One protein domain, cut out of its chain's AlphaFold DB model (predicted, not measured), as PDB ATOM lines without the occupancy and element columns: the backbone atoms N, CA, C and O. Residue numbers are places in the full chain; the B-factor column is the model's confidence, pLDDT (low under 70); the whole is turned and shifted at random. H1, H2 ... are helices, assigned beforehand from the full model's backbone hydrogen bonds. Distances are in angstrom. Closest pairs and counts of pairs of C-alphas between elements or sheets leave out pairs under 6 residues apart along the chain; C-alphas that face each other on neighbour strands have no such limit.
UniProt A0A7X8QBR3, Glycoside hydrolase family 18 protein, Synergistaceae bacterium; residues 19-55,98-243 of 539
ATOM      1  N   ASP A  19      31.662   4.482 -39.108       75.00
ATOM      2  CA  ASP A  19      31.302   4.737 -40.500       75.00
ATOM      3  C   ASP A  19      32.468   5.465 -41.182       75.00
ATOM      4  O   ASP A  19      32.910   6.514 -40.706       75.00
ATOM      5  N   MET A  20      32.950   4.934 -42.306       73.62
ATOM      6  CA  MET A  20      34.094   5.507 -43.027       73.62
ATOM      7  C   MET A  20      33.631   6.292 -44.261       73.62
ATOM      8  O   MET A  20      32.558   6.000 -44.796       73.62
ATOM      9  N   PRO A  21      34.395   7.284 -44.747       69.75
ATOM     10  CA  PRO A  21      34.105   7.957 -46.014       69.75
ATOM     11  C   PRO A  21      34.043   6.982 -47.194       69.75
ATOM     12  O   PRO A  21      34.760   5.982 -47.226       69.75
ATOM     13  N   ALA A  22      33.188   7.263 -48.177       67.44
ATOM     14  CA  ALA A  22      33.052   6.415 -49.359       67.44
ATOM     15  C   ALA A  22      34.282   6.490 -50.278       67.44
ATOM     16  O   ALA A  22      34.551   7.526 -50.868       67.44
ATOM     17  N   PHE A  23      34.986   5.370 -50.468       66.62
ATOM     18  CA  PHE A  23      36.274   5.338 -51.178       66.62
ATOM     19  C   PHE A  23      36.217   5.547 -52.702       66.62
ATOM     20  O   PHE A  23      37.231   5.860 -53.312       66.62
ATOM     21  N   GLY A  24      35.055   5.363 -53.340       56.16
ATOM     22  CA  GLY A  24      34.942   5.298 -54.807       56.16
ATOM     23  C   GLY A  24      35.013   6.637 -55.555       56.16
ATOM     24  O   GLY A  24      35.091   6.639 -56.779       56.16
ATOM     25  N   SER A  25      34.957   7.764 -54.845       50.19
ATOM     26  CA  SER A  25      34.914   9.128 -55.405       50.19
ATOM     27  C   SER A  25      36.029  10.027 -54.865       50.19
ATOM     28  O   SER A  25      35.981  11.252 -55.001       50.19
ATOM     29  N   LEU A  26      37.025   9.421 -54.225       57.41
ATOM     30  CA  LEU A  26      38.016  10.124 -53.440       57.41
ATOM     31  C   LEU A  26      39.166  10.625 -54.320       57.41
ATOM     32  O   LEU A  26      39.972   9.843 -54.811       57.41
ATOM     33  N   ASN A  27      39.246  11.942 -54.505       60.78
ATOM     34  CA  ASN A  27      40.439  12.585 -55.048       60.78
ATOM     35  C   ASN A  27      41.368  12.900 -53.874       60.78
ATOM     36  O   ASN A  27      40.982  13.662 -52.988       60.78
ATOM     37  N   ALA A  28      42.564  12.313 -53.853       63.50
ATOM     38  CA  ALA A  28      43.569  12.643 -52.850       63.50
ATOM     39  C   ALA A  28      43.954  14.130 -52.963       63.50
ATOM     40  O   ALA A  28      44.381  14.579 -54.030       63.50
ATOM     41  N   ASP A  29      43.808  14.899 -51.881       70.62
ATOM     42  CA  ASP A  29      44.274  16.288 -51.821       70.62
ATOM     43  C   ASP A  29      45.762  16.336 -51.455       70.62
ATOM     44  O   ASP A  29      46.176  16.684 -50.349       70.62
ATOM     45  N   ILE A  30      46.588  15.946 -52.423       73.12
ATOM     46  CA  ILE A  30      48.043  15.882 -52.253       73.12
ATOM     47  C   ILE A  30      48.647  17.279 -52.111       73.12
ATOM     48  O   ILE A  30      49.646  17.449 -51.413       73.12
ATOM     49  N   GLU A  31      48.047  18.294 -52.738       73.50
ATOM     50  CA  GLU A  31      48.521  19.678 -52.622       73.50
ATOM     51  C   GLU A  31      48.291  20.242 -51.214       73.50
ATOM     52  O   GLU A  31      49.102  21.044 -50.745       73.50
ATOM     53  N   GLY A  32      47.225  19.802 -50.537       73.38
ATOM     54  CA  GLY A  32      46.944  20.101 -49.134       73.38
ATOM     55  C   GLY A  32      47.754  19.270 -48.132       73.38
ATOM     56  O   GLY A  32      47.724  19.565 -46.936       73.38
ATOM     57  N   HIS A  33      48.500  18.250 -48.572       77.81
ATOM     58  CA  HIS A  33      49.231  17.367 -47.661       77.81
ATOM     59  C   HIS A  33      50.330  18.135 -46.890       77.81
ATOM     60  O   HIS A  33      51.128  18.848 -47.514       77.81
ATOM     61  N   PRO A  34      50.463  17.968 -45.553       75.00
ATOM     62  CA  PRO A  34      51.397  18.751 -44.739       75.00
ATOM     63  C   PRO A  34      52.848  18.674 -45.221       75.00
ATOM     64  O   PRO A  34      53.557  19.680 -45.224       75.00
ATOM     65  N   GLU A  35      53.287  17.502 -45.690       74.81
ATOM     66  CA  GLU A  35      54.643  17.334 -46.225       74.81
ATOM     67  C   GLU A  35      54.877  18.169 -47.498       74.81
ATOM     68  O   GLU A  35      55.934  18.789 -47.644       74.81
ATOM     69  N   ILE A  36      53.887  18.248 -48.393       80.31
ATOM     70  CA  ILE A  36      53.975  19.031 -49.633       80.31
ATOM     71  C   ILE A  36      53.932  20.529 -49.324       80.31
ATOM     72  O   ILE A  36      54.737  21.293 -49.865       80.31
ATOM     73  N   LEU A  37      53.069  20.957 -48.398       79.94
ATOM     74  CA  LEU A  37      53.007  22.351 -47.951       79.94
ATOM     75  C   LEU A  37      54.342  22.819 -47.350       79.94
ATOM     76  O   LEU A  37      54.848  23.881 -47.726       79.94
ATOM     77  N   MET A  38      54.962  22.009 -46.485       76.00
ATOM     78  CA  MET A  38      56.266  22.330 -45.887       76.00
ATOM     79  C   MET A  38      57.390  22.389 -46.930       76.00
ATOM     80  O   MET A  38      58.261  23.265 -46.868       76.00
ATOM     81  N   ARG A  39      57.384  21.485 -47.916       76.12
ATOM     82  CA  ARG A  39      58.377  21.484 -49.004       76.12
ATOM     83  C   ARG A  39      58.216  22.683 -49.926       76.12
ATOM     84  O   ARG A  39      59.212  23.324 -50.257       76.12
ATOM     85  N   LYS A  40      56.981  23.056 -50.261       82.25
ATOM     86  CA  LYS A  40      56.675  24.260 -51.041       82.25
ATOM     87  C   LYS A  40      57.178  25.524 -50.343       82.25
ATOM     88  O   LYS A  40      57.816  26.360 -50.978       82.25
ATOM     89  N   GLU A  41      56.965  25.638 -49.031       77.44
ATOM     90  CA  GLU A  41      57.506  26.750 -48.239       77.44
ATOM     91  C   GLU A  41      59.046  26.746 -48.231       77.44
ATOM     92  O   GLU A  41      59.688  27.795 -48.328       77.44
ATOM     93  N   THR A  42      59.654  25.561 -48.166       73.94
ATOM     94  CA  THR A  42      61.111  25.393 -48.206       73.94
ATOM     95  C   THR A  42      61.692  25.812 -49.560       73.94
ATOM     96  O   THR A  42      62.667  26.564 -49.592       73.94
ATOM     97  N   LEU A  43      61.073  25.419 -50.677       77.94
ATOM     98  CA  LEU A  43      61.456  25.843 -52.029       77.94
ATOM     99  C   LEU A  43      61.349  27.363 -52.198       77.94
ATOM    100  O   LEU A  43      62.289  27.986 -52.685       77.94
ATOM    101  N   MET A  44      60.267  27.982 -51.710       80.12
ATOM    102  CA  MET A  44      60.120  29.444 -51.729       80.12
ATOM    103  C   MET A  44      61.251  30.150 -50.967       80.12
ATOM    104  O   MET A  44      61.758  31.174 -51.428       80.12
ATOM    105  N   LYS A  45      61.687  29.594 -49.826       73.69
ATOM    106  CA  LYS A  45      62.834  30.114 -49.059       73.69
ATOM    107  C   LYS A  45      64.161  29.930 -49.802       73.69
ATOM    108  O   LYS A  45      65.002  30.828 -49.769       73.69
ATOM    109  N   TYR A  46      64.360  28.811 -50.500       67.62
ATOM    110  CA  TYR A  46      65.535  28.615 -51.358       67.62
ATOM    111  C   TYR A  46      65.565  29.621 -52.515       67.62
ATOM    112  O   TYR A  46      66.599  30.245 -52.760       67.62
ATOM    113  N   GLU A  47      64.431  29.852 -53.180       75.94
ATOM    114  CA  GLU A  47      64.315  30.850 -54.244       75.94
ATOM    115  C   GLU A  47      64.569  32.279 -53.741       75.94
ATOM    116  O   GLU A  47      65.259  33.056 -54.411       75.94
ATOM    117  N   SER A  48      64.057  32.644 -52.558       72.06
ATOM    118  CA  SER A  48      64.300  33.968 -51.974       72.06
ATOM    119  C   SER A  48      65.772  34.165 -51.610       72.06
ATOM    120  O   SER A  48      66.346  35.200 -51.951       72.06
ATOM    121  N   LEU A  49      66.413  33.152 -51.012       66.56
ATOM    122  CA  LEU A  49      67.846  33.179 -50.700       66.56
ATOM    123  C   LEU A  49      68.704  33.311 -51.966       66.56
ATOM    124  O   LEU A  49      69.699  34.033 -51.952       66.56
ATOM    125  N   MET A  50      68.309  32.674 -53.072       63.72
ATOM    126  CA  MET A  50      68.993  32.805 -54.364       63.72
ATOM    127  C   MET A  50      68.854  34.201 -54.976       63.72
ATOM    128  O   MET A  50      69.811  34.723 -55.549       63.72
ATOM    129  N   ARG A  51      67.686  34.839 -54.836       65.94
ATOM    130  CA  ARG A  51      67.479  36.222 -55.297       65.94
ATOM    131  C   ARG A  51      68.279  37.232 -54.472       65.94
ATOM    132  O   ARG A  51      68.756  38.217 -55.031       65.94
ATOM    133  N   GLU A  52      68.448  36.979 -53.176       63.31
ATOM    134  CA  GLU A  52      69.122  37.883 -52.234       63.31
ATOM    135  C   GLU A  52      70.658  37.701 -52.217       63.31
ATOM    136  O   GLU A  52      71.397  38.680 -52.092       63.31
ATOM    137  N   LYS A  53      71.168  36.482 -52.473       52.22
ATOM    138  CA  LYS A  53      72.613  36.176 -52.598       52.22
ATOM    139  C   LYS A  53      73.314  36.831 -53.789       52.22
ATOM    140  O   LYS A  53      74.541  36.856 -53.815       52.22
ATOM    141  N   ARG A  54      72.583  37.448 -54.725       50.34
ATOM    142  CA  ARG A  54      73.172  38.234 -55.824       50.34
ATOM    143  C   ARG A  54      73.986  39.455 -55.344       50.34
ATOM    144  O   ARG A  54      74.617  40.096 -56.174       50.34
ATOM    145  N   ASN A  55      73.976  39.765 -54.039       46.03
ATOM    146  CA  ASN A  55      74.662  40.911 -53.433       46.03
ATOM    147  C   ASN A  55      75.527  40.605 -52.186       46.03
ATOM    148  O   ASN A  55      75.993  41.558 -51.563       46.03
ATOM    149  N   ASP A  98      81.083  31.848 -60.254       53.38
ATOM    150  CA  ASP A  98      80.484  30.913 -61.213       53.38
ATOM    151  C   ASP A  98      80.305  29.501 -60.647       53.38
ATOM    152  O   ASP A  98      79.421  28.767 -61.091       53.38
ATOM    153  N   LYS A  99      81.140  29.078 -59.691       55.38
ATOM    154  CA  LYS A  99      81.029  27.742 -59.080       55.38
ATOM    155  C   LYS A  99      79.949  27.712 -58.006       55.38
ATOM    156  O   LYS A  99      79.231  26.722 -57.915       55.38
ATOM    157  N   ILE A 100      79.807  28.798 -57.250       56.88
ATOM    158  CA  ILE A 100      78.811  28.930 -56.182       56.88
ATOM    159  C   ILE A 100      77.404  29.062 -56.774       56.88
ATOM    160  O   ILE A 100      76.499  28.346 -56.349       56.88
ATOM    161  N   ASN A 101      77.229  29.887 -57.813       60.59
ATOM    162  CA  ASN A 101      75.946  29.986 -58.514       60.59
ATOM    163  C   ASN A 101      75.546  28.646 -59.146       60.59
ATOM    164  O   ASN A 101      74.398  28.229 -59.025       60.59
ATOM    165  N   LYS A 102      76.504  27.914 -59.734       64.06
ATOM    166  CA  LYS A 102      76.250  26.566 -60.268       64.06
ATOM    167  C   LYS A 102      75.900  25.547 -59.185       64.06
ATOM    168  O   LYS A 102      75.052  24.699 -59.437       64.06
ATOM    169  N   ALA A 103      76.522  25.615 -58.008       60.31
ATOM    170  CA  ALA A 103      76.199  24.730 -56.889       60.31
ATOM    171  C   ALA A 103      74.787  25.005 -56.353       60.31
ATOM    172  O   ALA A 103      73.994  24.084 -56.205       60.31
ATOM    173  N   ALA A 104      74.427  26.274 -56.171       63.72
ATOM    174  CA  ALA A 104      73.115  26.639 -55.655       63.72
ATOM    175  C   ALA A 104      71.979  26.407 -56.675       63.72
ATOM    176  O   ALA A 104      70.883  25.990 -56.302       63.72
ATOM    177  N   GLU A 105      72.240  26.574 -57.979       68.56
ATOM    178  CA  GLU A 105      71.331  26.118 -59.044       68.56
ATOM    179  C   GLU A 105      71.166  24.590 -59.062       68.56
ATOM    180  O   GLU A 105      70.087  24.085 -59.377       68.56
ATOM    181  N   GLN A 106      72.226  23.835 -58.752       67.81
ATOM    182  CA  GLN A 106      72.154  22.378 -58.639       67.81
ATOM    183  C   GLN A 106      71.363  21.939 -57.406       67.81
ATOM    184  O   GLN A 106      70.570  21.004 -57.519       67.81
ATOM    185  N   ASP A 107      71.513  22.633 -56.278       66.81
ATOM    186  CA  ASP A 107      70.750  22.377 -55.055       66.81
ATOM    187  C   ASP A 107      69.258  22.683 -55.245       66.81
ATOM    188  O   ASP A 107      68.419  21.876 -54.848       66.81
ATOM    189  N   LEU A 108      68.909  23.778 -55.936       71.94
ATOM    190  CA  LEU A 108      67.517  24.085 -56.285       71.94
ATOM    191  C   LEU A 108      66.919  23.004 -57.195       71.94
ATOM    192  O   LEU A 108      65.865  22.455 -56.891       71.94
ATOM    193  N   LYS A 109      67.632  22.616 -58.263       74.38
ATOM    194  CA  LYS A 109      67.196  21.528 -59.158       74.38
ATOM    195  C   LYS A 109      67.066  20.190 -58.438       74.38
ATOM    196  O   LYS A 109      66.259  19.352 -58.834       74.38
ATOM    197  N   ARG A 110      67.891  19.942 -57.421       71.81
ATOM    198  CA  ARG A 110      67.786  18.751 -56.578       71.81
ATOM    199  C   ARG A 110      66.528  18.816 -55.715       71.81
ATOM    200  O   ARG A 110      65.774  17.850 -55.720       71.81
ATOM    201  N   ALA A 111      66.275  19.943 -55.054       70.06
ATOM    202  CA  ALA A 111      65.084  20.146 -54.235       70.06
ATOM    203  C   ALA A 111      63.784  20.044 -55.059       70.06
ATOM    204  O   ALA A 111      62.840  19.395 -54.620       70.06
ATOM    205  N   GLU A 112      63.751  20.593 -56.279       76.56
ATOM    206  CA  GLU A 112      62.621  20.456 -57.217       76.56
ATOM    207  C   GLU A 112      62.365  18.991 -57.613       76.56
ATOM    208  O   GLU A 112      61.219  18.546 -57.686       76.56
ATOM    209  N   ARG A 113      63.428  18.213 -57.856       73.38
ATOM    210  CA  ARG A 113      63.311  16.777 -58.166       73.38
ATOM    211  C   ARG A 113      62.833  15.967 -56.966       73.38
ATOM    212  O   ARG A 113      62.052  15.038 -57.147       73.38
ATOM    213  N   GLU A 114      63.307  16.298 -55.768       74.44
ATOM    214  CA  GLU A 114      62.873  15.658 -54.524       74.44
ATOM    215  C   GLU A 114      61.397  15.975 -54.213       74.44
ATOM    216  O   GLU A 114      60.662  15.072 -53.814       74.44
ATOM    217  N   ASP A 115      60.927  17.206 -54.464       77.00
ATOM    218  CA  ASP A 115      59.504  17.581 -54.361       77.00
ATOM    219  C   ASP A 115      58.638  16.774 -55.337       77.00
ATOM    220  O   ASP A 115      57.662  16.143 -54.930       77.00
ATOM    221  N   LEU A 116      59.045  16.701 -56.610       77.00
ATOM    222  CA  LEU A 116      58.333  15.925 -57.627       77.00
ATOM    223  C   LEU A 116      58.257  14.433 -57.269       77.00
ATOM    224  O   LEU A 116      57.198  13.821 -57.394       77.00
ATOM    225  N   LEU A 117      59.364  13.845 -56.806       72.81
ATOM    226  CA  LEU A 117      59.404  12.440 -56.397       72.81
ATOM    227  C   LEU A 117      58.492  12.178 -55.191       72.81
ATOM    228  O   LEU A 117      57.814  11.155 -55.150       72.81
ATOM    229  N   THR A 118      58.428  13.122 -54.250       75.56
ATOM    230  CA  THR A 118      57.535  13.042 -53.084       75.56
ATOM    231  C   THR A 118      56.067  13.098 -53.506       75.56
ATOM    232  O   THR A 118      55.281  12.272 -53.051       75.56
ATOM    233  N   ARG A 119      55.693  13.995 -54.431       80.44
ATOM    234  CA  ARG A 119      54.323  14.056 -54.979       80.44
ATOM    235  C   ARG A 119      53.916  12.749 -55.657       80.44
ATOM    236  O   ARG A 119      52.831  12.244 -55.395       80.44
ATOM    237  N   ILE A 120      54.794  12.184 -56.493       73.50
ATOM    238  CA  ILE A 120      54.544  10.901 -57.175       73.50
ATOM    239  C   ILE A 120      54.370   9.774 -56.153       73.50
ATOM    240  O   ILE A 120      53.475   8.947 -56.304       73.50
ATOM    241  N   LYS A 121      55.202   9.752 -55.105       77.25
ATOM    242  CA  LYS A 121      55.116   8.759 -54.033       77.25
ATOM    243  C   LYS A 121      53.787   8.857 -53.279       77.25
ATOM    244  O   LYS A 121      53.098   7.852 -53.168       77.25
ATOM    245  N   LEU A 122      53.418  10.048 -52.805       77.31
ATOM    246  CA  LEU A 122      52.175  10.259 -52.055       77.31
ATOM    247  C   LEU A 122      50.932   9.954 -52.906       77.31
ATOM    248  O   LEU A 122      49.971   9.395 -52.388       77.31
ATOM    249  N   GLN A 123      50.966  10.253 -54.210       78.19
ATOM    250  CA  GLN A 123      49.896   9.863 -55.138       78.19
ATOM    251  C   GLN A 123      49.791   8.345 -55.255       78.19
ATOM    252  O   GLN A 123      48.698   7.804 -55.139       78.19
ATOM    253  N   GLY A 124      50.922   7.658 -55.438       72.75
ATOM    254  CA  GLY A 124      50.950   6.199 -55.512       72.75
ATOM    255  C   GLY A 124      50.415   5.536 -54.241       72.75
ATOM    256  O   GLY A 124      49.592   4.635 -54.332       72.75
ATOM    257  N   GLU A 125      50.828   6.022 -53.066       76.75
ATOM    258  CA  GLU A 125      50.351   5.512 -51.772       76.75
ATOM    259  C   GLU A 125      48.848   5.760 -51.568       76.75
ATOM    260  O   GLU A 125      48.140   4.887 -51.067       76.75
ATOM    261  N   ALA A 126      48.335   6.920 -51.990       76.56
ATOM    262  CA  ALA A 126      46.911   7.225 -51.909       76.56
ATOM    263  C   ALA A 126      46.068   6.342 -52.852       76.56
ATOM    264  O   ALA A 126      45.028   5.821 -52.440       76.56
ATOM    265  N   ASP A 127      46.528   6.129 -54.090       74.38
ATOM    266  CA  ASP A 127      45.855   5.278 -55.081       74.38
ATOM    267  C   ASP A 127      45.860   3.795 -54.653       74.38
ATOM    268  O   ASP A 127      44.866   3.075 -54.819       74.38
ATOM    269  N   GLU A 128      46.964   3.338 -54.054       75.81
ATOM    270  CA  GLU A 128      47.101   2.005 -53.463       75.81
ATOM    271  C   GLU A 128      46.148   1.828 -52.273       75.81
ATOM    272  O   GLU A 128      45.365   0.873 -52.245       75.81
ATOM    273  N   ALA A 129      46.131   2.780 -51.333       75.56
ATOM    274  CA  ALA A 129      45.225   2.758 -50.187       75.56
ATOM    275  C   ALA A 129      43.750   2.727 -50.623       75.56
ATOM    276  O   ALA A 129      42.970   1.935 -50.090       75.56
ATOM    277  N   ALA A 130      43.367   3.516 -51.634       75.25
ATOM    278  CA  ALA A 130      42.012   3.515 -52.185       75.25
ATOM    279  C   ALA A 130      41.638   2.166 -52.826       75.25
ATOM    280  O   ALA A 130      40.530   1.656 -52.615       75.25
ATOM    281  N   SER A 131      42.570   1.552 -53.558       74.69
ATOM    282  CA  SER A 131      42.377   0.241 -54.191       74.69
ATOM    283  C   SER A 131      42.215  -0.875 -53.155       74.69
ATOM    284  O   SER A 131      41.294  -1.693 -53.251       74.69
ATOM    285  N   LEU A 132      43.048  -0.874 -52.111       76.75
ATOM    286  CA  LEU A 132      42.963  -1.822 -50.998       76.75
ATOM    287  C   LEU A 132      41.670  -1.655 -50.201       76.75
ATOM    288  O   LEU A 132      41.045  -2.642 -49.809       76.75
ATOM    289  N   ALA A 133      41.232  -0.414 -50.006       76.19
ATOM    290  CA  ALA A 133      39.990  -0.110 -49.324       76.19
ATOM    291  C   ALA A 133      38.776  -0.635 -50.113       76.19
ATOM    292  O   ALA A 133      37.918  -1.317 -49.547       76.19
ATOM    293  N   ALA A 134      38.731  -0.426 -51.434       76.12
ATOM    294  CA  ALA A 134      37.697  -0.997 -52.303       76.12
ATOM    295  C   ALA A 134      37.709  -2.538 -52.300       76.12
ATOM    296  O   ALA A 134      36.652  -3.171 -52.207       76.12
ATOM    297  N   TYR A 135      38.899  -3.142 -52.335       79.31
ATOM    298  CA  TYR A 135      39.064  -4.589 -52.215       79.31
ATOM    299  C   TYR A 135      38.534  -5.121 -50.880       79.31
ATOM    300  O   TYR A 135      37.761  -6.080 -50.869       79.31
ATOM    301  N   SER A 136      38.884  -4.485 -49.758       79.50
ATOM    302  CA  SER A 136      38.451  -4.922 -48.426       79.50
ATOM    303  C   SER A 136      36.923  -4.957 -48.297       79.50
ATOM    304  O   SER A 136      36.370  -5.913 -47.755       79.50
ATOM    305  N   VAL A 137      36.218  -3.987 -48.893       81.19
ATOM    306  CA  VAL A 137      34.747  -3.947 -48.937       81.19
ATOM    307  C   VAL A 137      34.172  -5.148 -49.693       81.19
ATOM    308  O   VAL A 137      33.211  -5.770 -49.235       81.19
ATOM    309  N   ALA A 138      34.745  -5.488 -50.851       80.00
ATOM    310  CA  ALA A 138      34.324  -6.653 -51.627       80.00
ATOM    311  C   ALA A 138      34.628  -7.966 -50.884       80.00
ATOM    312  O   ALA A 138      33.785  -8.866 -50.843       80.00
ATOM    313  N   ASN A 139      35.793  -8.042 -50.236       81.00
ATOM    314  CA  ASN A 139      36.237  -9.205 -49.477       81.00
ATOM    315  C   ASN A 139      35.350  -9.468 -48.247       81.00
ATOM    316  O   ASN A 139      34.948 -10.608 -48.016       81.00
ATOM    317  N   ILE A 140      34.947  -8.422 -47.511       84.38
ATOM    318  CA  ILE A 140      33.994  -8.537 -46.393       84.38
ATOM    319  C   ILE A 140      32.681  -9.176 -46.863       84.38
ATOM    320  O   ILE A 140      32.222 -10.139 -46.255       84.38
ATOM    321  N   ARG A 141      32.106  -8.725 -47.987       83.31
ATOM    322  CA  ARG A 141      30.844  -9.286 -48.519       83.31
ATOM    323  C   ARG A 141      30.968 -10.761 -48.914       83.31
ATOM    324  O   ARG A 141      30.049 -11.556 -48.681       83.31
ATOM    325  N   ALA A 142      32.096 -11.135 -49.516       77.56
ATOM    326  CA  ALA A 142      32.376 -12.523 -49.873       77.56
ATOM    327  C   ALA A 142      32.517 -13.401 -48.617       77.56
ATOM    328  O   ALA A 142      31.907 -14.473 -48.531       77.56
ATOM    329  N   ASN A 143      33.245 -12.916 -47.608       80.88
ATOM    330  CA  ASN A 143      33.450 -13.622 -46.346       80.88
ATOM    331  C   ASN A 143      32.175 -13.716 -45.499       80.88
ATOM    332  O   ASN A 143      31.938 -14.760 -44.896       80.88
ATOM    333  N   GLU A 144      31.288 -12.719 -45.532       83.62
ATOM    334  CA  GLU A 144      29.949 -12.807 -44.930       83.62
ATOM    335  C   GLU A 144      29.115 -13.935 -45.554       83.62
ATOM    336  O   GLU A 144      28.510 -14.746 -44.843       83.62
ATOM    337  N   SER A 145      29.124 -14.041 -46.885       81.31
ATOM    338  CA  SER A 145      28.409 -15.104 -47.607       81.31
ATOM    339  C   SER A 145      28.972 -16.488 -47.276       81.31
ATOM    340  O   SER A 145      28.225 -17.444 -47.044       81.31
ATOM    341  N   ARG A 146      30.302 -16.594 -47.184       81.75
ATOM    342  CA  ARG A 146      30.996 -17.820 -46.780       81.75
ATOM    343  C   ARG A 146      30.692 -18.197 -45.330       81.75
ATOM    344  O   ARG A 146      30.429 -19.366 -45.053       81.75
ATOM    345  N   LEU A 147      30.667 -17.229 -44.413       85.31
ATOM    346  CA  LEU A 147      30.335 -17.451 -43.006       85.31
ATOM    347  C   LEU A 147      28.902 -17.975 -42.846       85.31
ATOM    348  O   LEU A 147      28.670 -18.865 -42.026       85.31
ATOM    349  N   ALA A 148      27.948 -17.485 -43.646       82.88
ATOM    350  CA  ALA A 148      26.579 -18.002 -43.654       82.88
ATOM    351  C   ALA A 148      26.531 -19.485 -44.061       82.88
ATOM    352  O   ALA A 148      25.922 -20.295 -43.360       82.88
ATOM    353  N   ALA A 149      27.248 -19.865 -45.124       80.38
ATOM    354  CA  ALA A 149      27.340 -21.257 -45.567       80.38
ATOM    355  C   ALA A 149      28.022 -22.168 -44.527       80.38
ATOM    356  O   ALA A 149      27.555 -23.276 -44.258       80.38
ATOM    357  N   LEU A 150      29.103 -21.695 -43.896       83.94
ATOM    358  CA  LEU A 150      29.805 -22.429 -42.838       83.94
ATOM    359  C   LEU A 150      28.935 -22.608 -41.589       83.94
ATOM    360  O   LEU A 150      28.926 -23.683 -40.989       83.94
ATOM    361  N   THR A 151      28.175 -21.577 -41.220       84.50
ATOM    362  CA  THR A 151      27.227 -21.630 -40.104       84.50
ATOM    363  C   THR A 151      26.144 -22.676 -40.365       84.50
ATOM    364  O   THR A 151      25.851 -23.492 -39.490       84.50
ATOM    365  N   GLU A 152      25.592 -22.707 -41.581       82.19
ATOM    366  CA  GLU A 152      24.590 -23.698 -41.978       82.19
ATOM    367  C   GLU A 152      25.159 -25.126 -41.961       82.19
ATOM    368  O   GLU A 152      24.515 -26.047 -41.456       82.19
ATOM    369  N   ALA A 153      26.407 -25.314 -42.405       83.12
ATOM    370  CA  ALA A 153      27.078 -26.613 -42.359       83.12
ATOM    371  C   ALA A 153      27.270 -27.129 -40.920       83.12
ATOM    372  O   ALA A 153      27.090 -28.321 -40.653       83.12
ATOM    373  N   VAL A 154      27.613 -26.250 -39.970       85.00
ATOM    374  CA  VAL A 154      27.677 -26.609 -38.543       85.00
ATOM    375  C   VAL A 154      26.279 -26.931 -38.015       85.00
ATOM    376  O   VAL A 154      26.109 -27.946 -37.339       85.00
ATOM    377  N   ARG A 155      25.271 -26.110 -38.341       83.88
ATOM    378  CA  ARG A 155      23.875 -26.309 -37.922       83.88
ATOM    379  C   ARG A 155      23.355 -27.682 -38.335       83.88
ATOM    380  O   ARG A 155      22.855 -28.433 -37.497       83.88
ATOM    381  N   GLU A 156      23.520 -28.036 -39.607       83.56
ATOM    382  CA  GLU A 156      23.121 -29.333 -40.151       83.56
ATOM    383  C   GLU A 156      23.793 -30.488 -39.396       83.56
ATOM    384  O   GLU A 156      23.141 -31.463 -39.015       83.56
ATOM    385  N   ARG A 157      25.099 -30.376 -39.135       84.50
ATOM    386  CA  ARG A 157      25.873 -31.430 -38.466       84.50
ATOM    387  C   ARG A 157      25.542 -31.556 -36.980       84.50
ATOM    388  O   ARG A 157      25.545 -32.678 -36.479       84.50
ATOM    389  N   ILE A 158      25.173 -30.468 -36.296       80.94
ATOM    390  CA  ILE A 158      24.625 -30.519 -34.928       80.94
ATOM    391  C   ILE A 158      23.319 -31.327 -34.914       80.94
ATOM    392  O   ILE A 158      23.164 -32.227 -34.086       80.94
ATOM    393  N   LEU A 159      22.407 -31.061 -35.859       78.31
ATOM    394  CA  LEU A 159      21.127 -31.774 -35.960       78.31
ATOM    395  C   LEU A 159      21.318 -33.258 -36.307       78.31
ATOM    396  O   LEU A 159      20.699 -34.127 -35.690       78.31
ATOM    397  N   ARG A 160      22.211 -33.573 -37.254       79.56
ATOM    398  CA  ARG A 160      22.525 -34.962 -37.630       79.56
ATOM    399  C   ARG A 160      23.188 -35.730 -36.490       79.56
ATOM    400  O   ARG A 160      22.826 -36.881 -36.266       79.56
ATOM    401  N   HIS A 161      24.103 -35.105 -35.747       80.69
ATOM    402  CA  HIS A 161      24.753 -35.731 -34.593       80.69
ATOM    403  C   HIS A 161      23.759 -36.102 -33.486       80.69
ATOM    404  O   HIS A 161      23.881 -37.169 -32.894       80.69
ATOM    405  N   ALA A 162      22.737 -35.272 -33.257       73.12
ATOM    406  CA  ALA A 162      21.680 -35.566 -32.288       73.12
ATOM    407  C   ALA A 162      20.729 -36.703 -32.724       73.12
ATOM    408  O   ALA A 162      20.037 -37.269 -31.881       73.12
ATOM    409  N   SER A 163      20.680 -37.030 -34.023       72.50
ATOM    410  CA  SER A 163      19.624 -37.869 -34.612       72.50
ATOM    411  C   SER A 163      20.115 -39.201 -35.195       72.50
ATOM    412  O   SER A 163      19.322 -40.126 -35.348       72.50
ATOM    413  N   ILE A 164      21.397 -39.304 -35.570       72.94
ATOM    414  CA  ILE A 164      21.944 -40.414 -36.369       72.94
ATOM    415  C   ILE A 164      23.193 -40.998 -35.691       72.94
ATOM    416  O   ILE A 164      24.099 -40.266 -35.288       72.94
ATOM    417  N   SER A 165      23.267 -42.329 -35.611       53.00
ATOM    418  CA  SER A 165      24.441 -43.078 -35.137       53.00
ATOM    419  C   SER A 165      25.485 -43.238 -36.253       53.00
ATOM    420  O   SER A 165      25.135 -43.562 -37.385       53.00
ATOM    421  N   GLY A 166      26.770 -43.022 -35.949       70.12
ATOM    422  CA  GLY A 166      27.879 -43.128 -36.911       70.12
ATOM    423  C   GLY A 166      28.961 -42.072 -36.676       70.12
ATOM    424  O   GLY A 166      29.033 -41.494 -35.592       70.12
ATOM    425  N   ASP A 167      29.767 -41.780 -37.703       65.75
ATOM    426  CA  ASP A 167      30.847 -40.776 -37.669       65.75
ATOM    427  C   ASP A 167      30.337 -39.314 -37.712       65.75
ATOM    428  O   ASP A 167      30.822 -38.435 -38.422       65.75
ATOM    429  N   THR A 168      29.267 -39.038 -36.970       74.81
ATOM    430  CA  THR A 168      28.640 -37.714 -36.919       74.81
ATOM    431  C   THR A 168      29.415 -36.751 -36.022       74.81
ATOM    432  O   THR A 168      29.350 -35.539 -36.222       74.81
ATOM    433  N   PHE A 169      30.189 -37.277 -35.067       75.56
ATOM    434  CA  PHE A 169      31.013 -36.477 -34.164       75.56
ATOM    435  C   PHE A 169      32.249 -35.890 -34.861       75.56
ATOM    436  O   PHE A 169      32.482 -34.688 -34.737       75.56
ATOM    437  N   GLU A 170      33.016 -36.679 -35.625       76.81
ATOM    438  CA  GLU A 170      34.211 -36.181 -36.327       76.81
ATOM    439  C   GLU A 170      33.833 -35.123 -37.371       76.81
ATOM    440  O   GLU A 170      34.436 -34.049 -37.435       76.81
ATOM    441  N   GLN A 171      32.770 -35.379 -38.136       78.75
ATOM    442  CA  GLN A 171      32.234 -34.433 -39.116       78.75
ATOM    443  C   GLN A 171      31.772 -33.122 -38.466       78.75
ATOM    444  O   GLN A 171      32.030 -32.041 -39.006       78.75
ATOM    445  N   LEU A 172      31.145 -33.198 -37.283       81.06
ATOM    446  CA  LEU A 172      30.766 -32.024 -36.497       81.06
ATOM    447  C   LEU A 172      31.998 -31.220 -36.046       81.06
ATOM    448  O   LEU A 172      32.006 -29.993 -36.191       81.06
ATOM    449  N   GLN A 173      33.055 -31.880 -35.562       80.94
ATOM    450  CA  GLN A 173      34.298 -31.188 -35.192       80.94
ATOM    451  C   GLN A 173      34.961 -30.520 -36.406       80.94
ATOM    452  O   GLN A 173      35.360 -29.358 -36.315       80.94
ATOM    453  N   LYS A 174      34.993 -31.190 -37.569       79.25
ATOM    454  CA  LYS A 174      35.504 -30.613 -38.825       79.25
ATOM    455  C   LYS A 174      34.728 -29.362 -39.245       79.25
ATOM    456  O   LYS A 174      35.352 -28.355 -39.571       79.25
ATOM    457  N   SER A 175      33.387 -29.368 -39.180       82.81
ATOM    458  CA  SER A 175      32.596 -28.151 -39.467       82.81
ATOM    459  C   SER A 175      32.880 -27.020 -38.495       82.81
ATOM    460  O   SER A 175      32.990 -25.879 -38.927       82.81
ATOM    461  N   ARG A 176      32.997 -27.309 -37.191       83.31
ATOM    462  CA  ARG A 176      33.283 -26.277 -36.185       83.31
ATOM    463  C   ARG A 176      34.634 -25.624 -36.452       83.31
ATOM    464  O   ARG A 176      34.734 -24.407 -36.405       83.31
ATOM    465  N   TYR A 177      35.641 -26.423 -36.804       78.31
ATOM    466  CA  TYR A 177      36.956 -25.916 -37.187       78.31
ATOM    467  C   TYR A 177      36.903 -25.000 -38.418       78.31
ATOM    468  O   TYR A 177      37.468 -23.909 -38.401       78.31
ATOM    469  N   GLN A 178      36.189 -25.414 -39.469       77.06
ATOM    470  CA  GLN A 178      36.009 -24.599 -40.676       77.06
ATOM    471  C   GLN A 178      35.255 -23.295 -40.382       77.06
ATOM    472  O   GLN A 178      35.645 -22.244 -40.878       77.06
ATOM    473  N   TYR A 179      34.224 -23.353 -39.538       85.62
ATOM    474  CA  TYR A 179      33.502 -22.174 -39.064       85.62
ATOM    475  C   TYR A 179      34.420 -21.219 -38.283       85.62
ATOM    476  O   TYR A 179      34.421 -20.031 -38.583       85.62
ATOM    477  N   TYR A 180      35.258 -21.713 -37.360       80.88
ATOM    478  CA  TYR A 180      36.199 -20.856 -36.627       80.88
ATOM    479  C   TYR A 180      37.183 -20.145 -37.557       80.88
ATOM    480  O   TYR A 180      37.440 -18.962 -37.361       80.88
ATOM    481  N   ARG A 181      37.695 -20.831 -38.588       79.88
ATOM    482  CA  ARG A 181      38.516 -20.181 -39.621       79.88
ATOM    483  C   ARG A 181      37.736 -19.091 -40.353       79.88
ATOM    484  O   ARG A 181      38.227 -17.980 -40.448       79.88
ATOM    485  N   GLY A 182      36.499 -19.365 -40.771       79.38
ATOM    486  CA  GLY A 182      35.652 -18.354 -41.415       79.38
ATOM    487  C   GLY A 182      35.369 -17.128 -40.536       79.38
ATOM    488  O   GLY A 182      35.267 -16.019 -41.051       79.38
ATOM    489  N   VAL A 183      35.279 -17.306 -39.213       83.56
ATOM    490  CA  VAL A 183      35.159 -16.200 -38.246       83.56
ATOM    491  C   VAL A 183      36.462 -15.395 -38.124       83.56
ATOM    492  O   VAL A 183      36.420 -14.183 -37.948       83.56
ATOM    493  N   ILE A 184      37.623 -16.040 -38.224       80.31
ATOM    494  CA  ILE A 184      38.909 -15.330 -38.244       80.31
ATOM    495  C   ILE A 184      39.038 -14.526 -39.544       80.31
ATOM    496  O   ILE A 184      39.306 -13.330 -39.480       80.31
ATOM    497  N   ASP A 185      38.743 -15.142 -40.693       77.38
ATOM    498  CA  ASP A 185      38.836 -14.512 -42.017       77.38
ATOM    499  C   ASP A 185      37.978 -13.230 -42.108       77.38
ATOM    500  O   ASP A 185      38.395 -12.224 -42.694       77.38
ATOM    501  N   ILE A 186      36.779 -13.231 -41.504       83.75
ATOM    502  CA  ILE A 186      35.923 -12.038 -41.485       83.75
ATOM    503  C   ILE A 186      36.498 -10.937 -40.587       83.75
ATOM    504  O   ILE A 186      36.515  -9.783 -41.002       83.75
ATOM    505  N   PHE A 187      37.050 -11.269 -39.412       82.62
ATOM    506  CA  PHE A 187      37.689 -10.270 -38.549       82.62
ATOM    507  C   PHE A 187      38.952  -9.679 -39.174       82.62
ATOM    508  O   PHE A 187      39.178  -8.476 -39.060       82.62
ATOM    509  N   GLU A 188      39.754 -10.486 -39.871       79.62
ATOM    510  CA  GLU A 188      40.924  -9.996 -40.604       79.62
ATOM    511  C   GLU A 188      40.519  -9.041 -41.732       79.62
ATOM    512  O   GLU A 188      41.124  -7.983 -41.897       79.62
ATOM    513  N   SER A 189      39.440  -9.358 -42.455       79.56
ATOM    514  CA  SER A 189      38.903  -8.491 -43.513       79.56
ATOM    515  C   SER A 189      38.373  -7.162 -42.965       79.56
ATOM    516  O   SER A 189      38.592  -6.108 -43.560       79.56
ATOM    517  N   GLU A 190      37.695  -7.197 -41.817       83.75
ATOM    518  CA  GLU A 190      37.186  -6.006 -41.127       83.75
ATOM    519  C   GLU A 190      38.317  -5.130 -40.586       83.75
ATOM    520  O   GLU A 190      38.278  -3.908 -40.731       83.75
ATOM    521  N   MET A 191      39.352  -5.752 -40.019       81.88
ATOM    522  CA  MET A 191      40.559  -5.062 -39.574       81.88
ATOM    523  C   MET A 191      41.271  -4.385 -40.748       81.88
ATOM    524  O   MET A 191      41.637  -3.216 -40.638       81.88
ATOM    525  N   MET A 192      41.412  -5.086 -41.877       79.88
ATOM    526  CA  MET A 192      42.013  -4.534 -43.090       79.88
ATOM    527  C   MET A 192      41.232  -3.314 -43.588       79.88
ATOM    528  O   MET A 192      41.840  -2.281 -43.848       79.88
ATOM    529  N   PHE A 193      39.897  -3.388 -43.637       82.75
ATOM    530  CA  PHE A 193      39.047  -2.248 -44.001       82.75
ATOM    531  C   PHE A 193      39.287  -1.030 -43.098       82.75
ATOM    532  O   PHE A 193      39.470   0.083 -43.599       82.75
ATOM    533  N   MET A 194      39.333  -1.232 -41.776       80.56
ATOM    534  CA  MET A 194      39.577  -0.144 -40.822       80.56
ATOM    535  C   MET A 194      40.971   0.473 -41.001       80.56
ATOM    536  O   MET A 194      41.099   1.696 -40.982       80.56
ATOM    537  N   GLN A 195      41.998  -0.351 -41.222       80.00
ATOM    538  CA  GLN A 195      43.370   0.108 -41.463       80.00
ATOM    539  C   GLN A 195      43.480   0.912 -42.760       80.00
ATOM    540  O   GLN A 195      43.975   2.036 -42.745       80.00
ATOM    541  N   THR A 196      42.949   0.385 -43.865       76.56
ATOM    542  CA  THR A 196      42.975   1.078 -45.163       76.56
ATOM    543  C   THR A 196      42.165   2.367 -45.135       76.56
ATOM    544  O   THR A 196      42.553   3.360 -45.743       76.56
ATOM    545  N   GLY A 197      41.054   2.381 -44.394       76.88
ATOM    546  CA  GLY A 197      40.254   3.584 -44.222       76.88
ATOM    547  C   GLY A 197      40.994   4.654 -43.417       76.88
ATOM    548  O   GLY A 197      40.932   5.822 -43.780       76.88
ATOM    549  N   ALA A 198      41.721   4.269 -42.364       77.19
ATOM    550  CA  ALA A 198      42.550   5.195 -41.592       77.19
ATOM    551  C   ALA A 198      43.698   5.784 -42.432       77.19
ATOM    552  O   ALA A 198      43.944   6.987 -42.367       77.19
ATOM    553  N   ASP A 199      44.348   4.964 -43.258       76.12
ATOM    554  CA  ASP A 199      45.394   5.419 -44.178       76.12
ATOM    555  C   ASP A 199      44.848   6.415 -45.204       76.12
ATOM    556  O   ASP A 199      45.421   7.477 -45.430       76.12
ATOM    557  N   LEU A 200      43.693   6.114 -45.787       75.12
ATOM    558  CA  LEU A 200      43.068   6.965 -46.789       75.12
ATOM    559  C   LEU A 200      42.620   8.320 -46.218       75.12
ATOM    560  O   LEU A 200      42.756   9.339 -46.895       75.12
ATOM    561  N   LEU A 201      42.167   8.362 -44.960       75.25
ATOM    562  CA  LEU A 201      41.886   9.624 -44.263       75.25
ATOM    563  C   LEU A 201      43.128  10.525 -44.175       75.25
ATOM    564  O   LEU A 201      42.997  11.742 -44.306       75.25
ATOM    565  N   ALA A 202      44.323   9.949 -44.006       73.56
ATOM    566  CA  ALA A 202      45.567  10.709 -43.903       73.56
ATOM    567  C   ALA A 202      45.966  11.398 -45.224       73.56
ATOM    568  O   ALA A 202      46.555  12.477 -45.194       73.56
ATOM    569  N   TYR A 203      45.620  10.809 -46.373       72.75
ATOM    570  CA  TYR A 203      45.954  11.363 -47.693       72.75
ATOM    571  C   TYR A 203      44.872  12.274 -48.267       72.75
ATOM    572  O   TYR A 203      45.167  13.218 -48.995       72.75
ATOM    573  N   ALA A 204      43.610  11.978 -47.976       67.44
ATOM    574  CA  ALA A 204      42.487  12.657 -48.598       67.44
ATOM    575  C   ALA A 204      42.021  13.908 -47.862       67.44
ATOM    576  O   ALA A 204      41.484  14.813 -48.495       67.44
ATOM    577  N   TYR A 205      42.208  13.939 -46.539       68.62
ATOM    578  CA  TYR A 205      41.657  14.978 -45.665       68.62
ATOM    579  C   TYR A 205      42.724  15.543 -44.725       68.62
ATOM    580  O   TYR A 205      42.575  15.475 -43.501       68.62
ATOM    581  N   PRO A 206      43.810  16.126 -45.265       64.56
ATOM    582  CA  PRO A 206      44.886  16.683 -44.446       64.56
ATOM    583  C   PRO A 206      44.418  17.845 -43.551       64.56
ATOM    584  O   PRO A 206      45.017  18.096 -42.505       64.56
ATOM    585  N   GLU A 207      43.321  18.522 -43.914       64.31
ATOM    586  CA  GLU A 207      42.682  19.585 -43.120       64.31
ATOM    587  C   GLU A 207      41.644  19.056 -42.104       64.31
ATOM    588  O   GLU A 207      40.978  19.831 -41.409       64.31
ATOM    589  N   GLY A 208      41.493  17.733 -41.993       65.00
ATOM    590  CA  GLY A 208      40.583  17.081 -41.058       65.00
ATOM    591  C   GLY A 208      39.100  17.155 -41.471       65.00
ATOM    592  O   GLY A 208      38.788  17.268 -42.662       65.00
ATOM    593  N   PRO A 209      38.157  17.122 -40.503       62.00
ATOM    594  CA  PRO A 209      36.730  16.866 -40.748       62.00
ATOM    595  C   PRO A 209      36.017  17.840 -41.693       62.00
ATOM    596  O   PRO A 209      34.962  17.516 -42.229       62.00
ATOM    597  N   GLY A 210      36.561  19.046 -41.892       62.81
ATOM    598  CA  GLY A 210      35.990  20.052 -42.794       62.81
ATOM    599  C   GLY A 210      36.135  19.715 -44.281       62.81
ATOM    600  O   GLY A 210      35.410  20.282 -45.095       62.81
ATOM    601  N   SER A 211      37.044  18.796 -44.620       64.06
ATOM    602  CA  SER A 211      37.336  18.363 -45.994       64.06
ATOM    603  C   SER A 211      36.713  17.004 -46.353       64.06
ATOM    604  O   SER A 211      36.725  16.610 -47.518       64.06
ATOM    605  N   GLU A 212      36.118  16.307 -45.377       68.00
ATOM    606  CA  GLU A 212      35.530  14.981 -45.569       68.00
ATOM    607  C   GLU A 212      34.227  15.022 -46.400       68.00
ATOM    608  O   GLU A 212      33.381  15.902 -46.214       68.00
ATOM    609  N   PRO A 213      33.986  14.042 -47.287       66.94
ATOM    610  CA  PRO A 213      32.776  13.945 -48.083       66.94
ATOM    611  C   PRO A 213      31.601  13.601 -47.175       66.94
ATOM    612  O   PRO A 213      31.755  12.920 -46.167       66.94
ATOM    613  N   ALA A 214      30.396  14.014 -47.558       67.12
ATOM    614  CA  ALA A 214      29.189  13.673 -46.805       67.12
ATOM    615  C   ALA A 214      28.812  12.181 -46.917       67.12
ATOM    616  O   ALA A 214      28.069  11.665 -46.082       67.12
ATOM    617  N   GLU A 215      29.295  11.485 -47.950       75.25
ATOM    618  CA  GLU A 215      28.991  10.076 -48.186       75.25
ATOM    619  C   GLU A 215      29.786   9.167 -47.238       75.25
ATOM    620  O   GLU A 215      30.999   9.321 -47.054       75.25
ATOM    621  N   ARG A 216      29.090   8.200 -46.636       75.56
ATOM    622  CA  ARG A 216      29.653   7.219 -45.706       75.56
ATOM    623  C   ARG A 216      29.330   5.807 -46.166       75.56
ATOM    624  O   ARG A 216      28.221   5.534 -46.622       75.56
ATOM    625  N   ILE A 217      30.288   4.904 -45.999       74.56
ATOM    626  CA  ILE A 217      30.134   3.474 -46.238       74.56
ATOM    627  C   ILE A 217      30.185   2.711 -44.920       74.56
ATOM    628  O   ILE A 217      31.030   2.948 -44.056       74.56
ATOM    629  N   LYS A 218      29.282   1.738 -44.811       80.00
ATOM    630  CA  LYS A 218      29.205   0.805 -43.691       80.00
ATOM    631  C   LYS A 218      29.224  -0.631 -44.216       80.00
ATOM    632  O   LYS A 218      28.169  -1.253 -44.346       80.00
ATOM    633  N   PRO A 219      30.399  -1.143 -44.618       74.25
ATOM    634  CA  PRO A 219      30.512  -2.480 -45.194       74.25
ATOM    635  C   PRO A 219      30.400  -3.585 -44.147       74.25
ATOM    636  O   PRO A 219      30.001  -4.690 -44.490       74.25
ATOM    637  N   ILE A 220      30.712  -3.289 -42.884       81.12
ATOM    638  CA  ILE A 220      30.540  -4.225 -41.775       81.12
ATOM    639  C   ILE A 220      29.068  -4.200 -41.365       81.12
ATOM    640  O   ILE A 220      28.579  -3.205 -40.820       81.12
ATOM    641  N   ALA A 221      28.345  -5.284 -41.649       71.00
ATOM    642  CA  ALA A 221      26.919  -5.338 -41.379       71.00
ATOM    643  C   ALA A 221      26.645  -5.436 -39.871       71.00
ATOM    644  O   ALA A 221      26.900  -6.457 -39.241       71.00
ATOM    645  N   ASP A 222      26.039  -4.410 -39.281       70.38
ATOM    646  CA  ASP A 222      25.538  -4.483 -37.906       70.38
ATOM    647  C   ASP A 222      24.103  -5.024 -37.906       70.38
ATOM    648  O   ASP A 222      23.121  -4.281 -37.856       70.38
ATOM    649  N   ASN A 223      23.969  -6.341 -38.088       72.38
ATOM    650  CA  ASN A 223      22.672  -7.008 -38.095       72.38
ATOM    651  C   ASN A 223      22.616  -8.168 -37.089       72.38
ATOM    652  O   ASN A 223      23.603  -8.842 -36.792       72.38
ATOM    653  N   ALA A 224      21.412  -8.427 -36.572       71.94
ATOM    654  CA  ALA A 224      21.194  -9.427 -35.527       71.94
ATOM    655  C   ALA A 224      21.540 -10.863 -35.966       71.94
ATOM    656  O   ALA A 224      21.812 -11.713 -35.117       71.94
ATOM    657  N   LEU A 225      21.521 -11.151 -37.273       72.00
ATOM    658  CA  LEU A 225      21.886 -12.460 -37.814       72.00
ATOM    659  C   LEU A 225      23.401 -12.681 -37.723       72.00
ATOM    660  O   LEU A 225      23.813 -13.716 -37.208       72.00
ATOM    661  N   ARG A 226      24.213 -11.692 -38.115       77.31
ATOM    662  CA  ARG A 226      25.674 -11.707 -37.978       77.31
ATOM    663  C   ARG A 226      26.079 -11.853 -36.516       77.31
ATOM    664  O   ARG A 226      26.863 -12.736 -36.190       77.31
ATOM    665  N   SER A 227      25.483 -11.070 -35.615       78.25
ATOM    666  CA  SER A 227      25.789 -11.162 -34.180       78.25
ATOM    667  C   SER A 227      25.473 -12.543 -33.602       78.25
ATOM    668  O   SER A 227      26.238 -13.061 -32.798       78.25
ATOM    669  N   ARG A 228      24.389 -13.188 -34.055       75.00
ATOM    670  CA  ARG A 228      24.086 -14.584 -33.692       75.00
ATOM    671  C   ARG A 228      25.065 -15.572 -34.312       75.00
ATOM    672  O   ARG A 228      25.434 -16.530 -33.650       75.00
ATOM    673  N   MET A 229      25.467 -15.359 -35.564       81.00
ATOM    674  CA  MET A 229      26.451 -16.202 -36.239       81.00
ATOM    675  C   MET A 229      27.804 -16.143 -35.547       81.00
ATOM    676  O   MET A 229      28.458 -17.169 -35.520       81.00
ATOM    677  N   LEU A 230      28.196 -15.010 -34.963       81.06
ATOM    678  CA  LEU A 230      29.470 -14.818 -34.258       81.06
ATOM    679  C   LEU A 230      29.422 -15.163 -32.758       81.06
ATOM    680  O   LEU A 230      30.464 -15.186 -32.106       81.06
ATOM    681  N   ASP A 231      28.240 -15.430 -32.197       79.56
ATOM    682  CA  ASP A 231      28.100 -15.803 -30.788       79.56
ATOM    683  C   ASP A 231      28.591 -17.250 -30.567       79.56
ATOM    684  O   ASP A 231      27.998 -18.185 -31.094       79.56
ATOM    685  N   PRO A 232      29.628 -17.509 -29.758       71.62
ATOM    686  CA  PRO A 232      30.107 -18.873 -29.538       71.62
ATOM    687  C   PRO A 232      29.097 -19.773 -28.801       71.62
ATOM    688  O   PRO A 232      29.222 -20.998 -28.845       71.62
ATOM    689  N   ASN A 233      28.085 -19.207 -28.130       72.75
ATOM    690  CA  ASN A 233      27.157 -19.965 -27.288       72.75
ATOM    691  C   ASN A 233      26.337 -20.995 -28.079       72.75
ATOM    692  O   ASN A 233      26.086 -22.100 -27.584       72.75
ATOM    693  N   TRP A 234      25.948 -20.682 -29.320       75.56
ATOM    694  CA  TRP A 234      25.117 -21.585 -30.122       75.56
ATOM    695  C   TRP A 234      25.861 -22.844 -30.572       75.56
ATOM    696  O   TRP A 234      25.231 -23.878 -30.780       75.56
ATOM    697  N   LEU A 235      27.195 -22.801 -30.657       71.12
ATOM    698  CA  LEU A 235      28.014 -23.944 -31.074       71.12
ATOM    699  C   LEU A 235      27.868 -25.134 -30.127       71.12
ATOM    700  O   LEU A 235      28.076 -26.276 -30.539       71.12
ATOM    701  N   THR A 236      27.521 -24.871 -28.867       67.19
ATOM    702  CA  THR A 236      27.321 -25.882 -27.819       67.19
ATOM    703  C   THR A 236      25.849 -26.194 -27.554       67.19
ATOM    704  O   THR A 236      25.549 -27.155 -26.847       67.19
ATOM    705  N   SER A 237      24.929 -25.420 -28.133       64.69
ATOM    706  CA  SER A 237      23.497 -25.577 -27.912       64.69
ATOM    707  C   SER A 237      22.864 -26.531 -28.922       64.69
ATOM    708  O   SER A 237      23.052 -26.406 -30.130       64.69
ATOM    709  N   HIS A 238      22.041 -27.454 -28.427       57.16
ATOM    710  CA  HIS A 238      21.236 -28.349 -29.264       57.16
ATOM    711  C   HIS A 238      19.924 -27.707 -29.753       57.16
ATOM    712  O   HIS A 238      19.275 -28.257 -30.637       57.16
ATOM    713  N   SER A 239      19.519 -26.567 -29.181       55.78
ATOM    714  CA  SER A 239      18.196 -25.956 -29.402       55.78
ATOM    715  C   SER A 239      18.236 -24.519 -29.926       55.78
ATOM    716  O   SER A 239      17.232 -24.038 -30.445       55.78
ATOM    717  N   SER A 240      19.376 -23.832 -29.833       60.53
ATOM    718  CA  SER A 240      19.520 -22.423 -30.224       60.53
ATOM    719  C   SER A 240      20.613 -22.227 -31.270       60.53
ATOM    720  O   SER A 240      21.599 -21.549 -31.022       60.53
ATOM    721  N   VAL A 241      20.414 -22.819 -32.449       65.19
ATOM    722  CA  VAL A 241      21.261 -22.627 -33.637       65.19
ATOM    723  C   VAL A 241      20.846 -21.384 -34.452       65.19
ATOM    724  O   VAL A 241      19.652 -21.060 -34.498       65.19
ATOM    725  N   PRO A 242      21.776 -20.685 -35.132       62.69
ATOM    726  CA  PRO A 242      21.452 -19.574 -36.025       62.69
ATOM    727  C   PRO A 242      20.502 -20.042 -37.138       62.69
ATOM    728  O   PRO A 242      20.691 -21.113 -37.703       62.69
ATOM    729  N   GLY A 243      19.435 -19.278 -37.405       56.00
ATOM    730  CA  GLY A 243      18.364 -19.657 -38.349       56.00
ATOM    731  C   GLY A 243      17.259 -20.564 -37.773       56.00
ATOM    732  O   GLY A 243      16.170 -20.655 -38.341       56.00
TER     733      GLY A 243
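What this domain is: This is residues 19 to 55 and 98 to 243 of the 539 residues of the protein "Glycoside hydrolase family 18 protein" of Synergistaceae bacterium (UniProt A0A7X8QBR3). A long rod is built round one very long helix, H2: H1 lies side by side with part of it toward one end, and H3 folds back along the other part to make a long helical hairpin. After H3 a long link turns back along the hairpin to two short helices, H4 and H5. The 183 printed residues hold five named helices, H1 to H5 in chain order, and no named strand; the class is all helix. The whole is extended, with a radius of gyration of the C-alphas of 27.4 A and spans of 99 by 34 by 21 A.

Where its parts are: H1, residues 34 to 55, begins at C-alpha 34 (51.397, 18.751, -44.739) and is 33.3 A long. H2, residues 98 to 163, is 95.6 A long and ends at C-alpha 163 (19.624, -37.869, -34.612). H3, residues 168 to 204, is 53.5 A long. H4 holds residues 224 to 230; H5, residues 232 to 236, ends at C-alpha 236 (27.321, -25.882, -27.819).

How they stand to each other: H2 is the hub. Its residues 104 to 119 alone touch H1, opposite ways at a shallow tilt of 3 degrees; the closest C-alphas, of Arg 39 and Asp 115, are 6.7 A apart. H2 and H3 form a helical hairpin at a shallow tilt of 27 degrees, closest at the C-alphas of His 161 and Thr 168, 4.9 A. With residues 147 to 151 alone, H2 only just touches H4, with 3 pairs of C-alphas within 8 A, the closest those of Thr 151 and Met 229, 6.7 A. H5 is close to H2 but not clearly touching, the C-alphas of Val 154 and Leu 235 being 7.9 A apart. H1 and H3 are apart. Every O i to N i+4 pair is within hydrogen-bond range in H2, H3 and H4, against 16 of 18 in H1 and 0 of 1 in H5, where 2 of 2 O i to N i+3 pairs are.

The domain as a whole: The C-alphas of Asn 55 and Ser 165, the farthest apart, are 99.6 A from each other. Residues 56 to 97 are not printed, and C-alphas 55 and 98 are 13.9 A apart across this cut. The link from H3 to H4 is long; residues 216 to 217 in it pair antiparallel with residues 20 to 21. Mean pLDDT of the printed part is 73.6, with 47 residues under 70, among them 98 to 107 and 204 to 214.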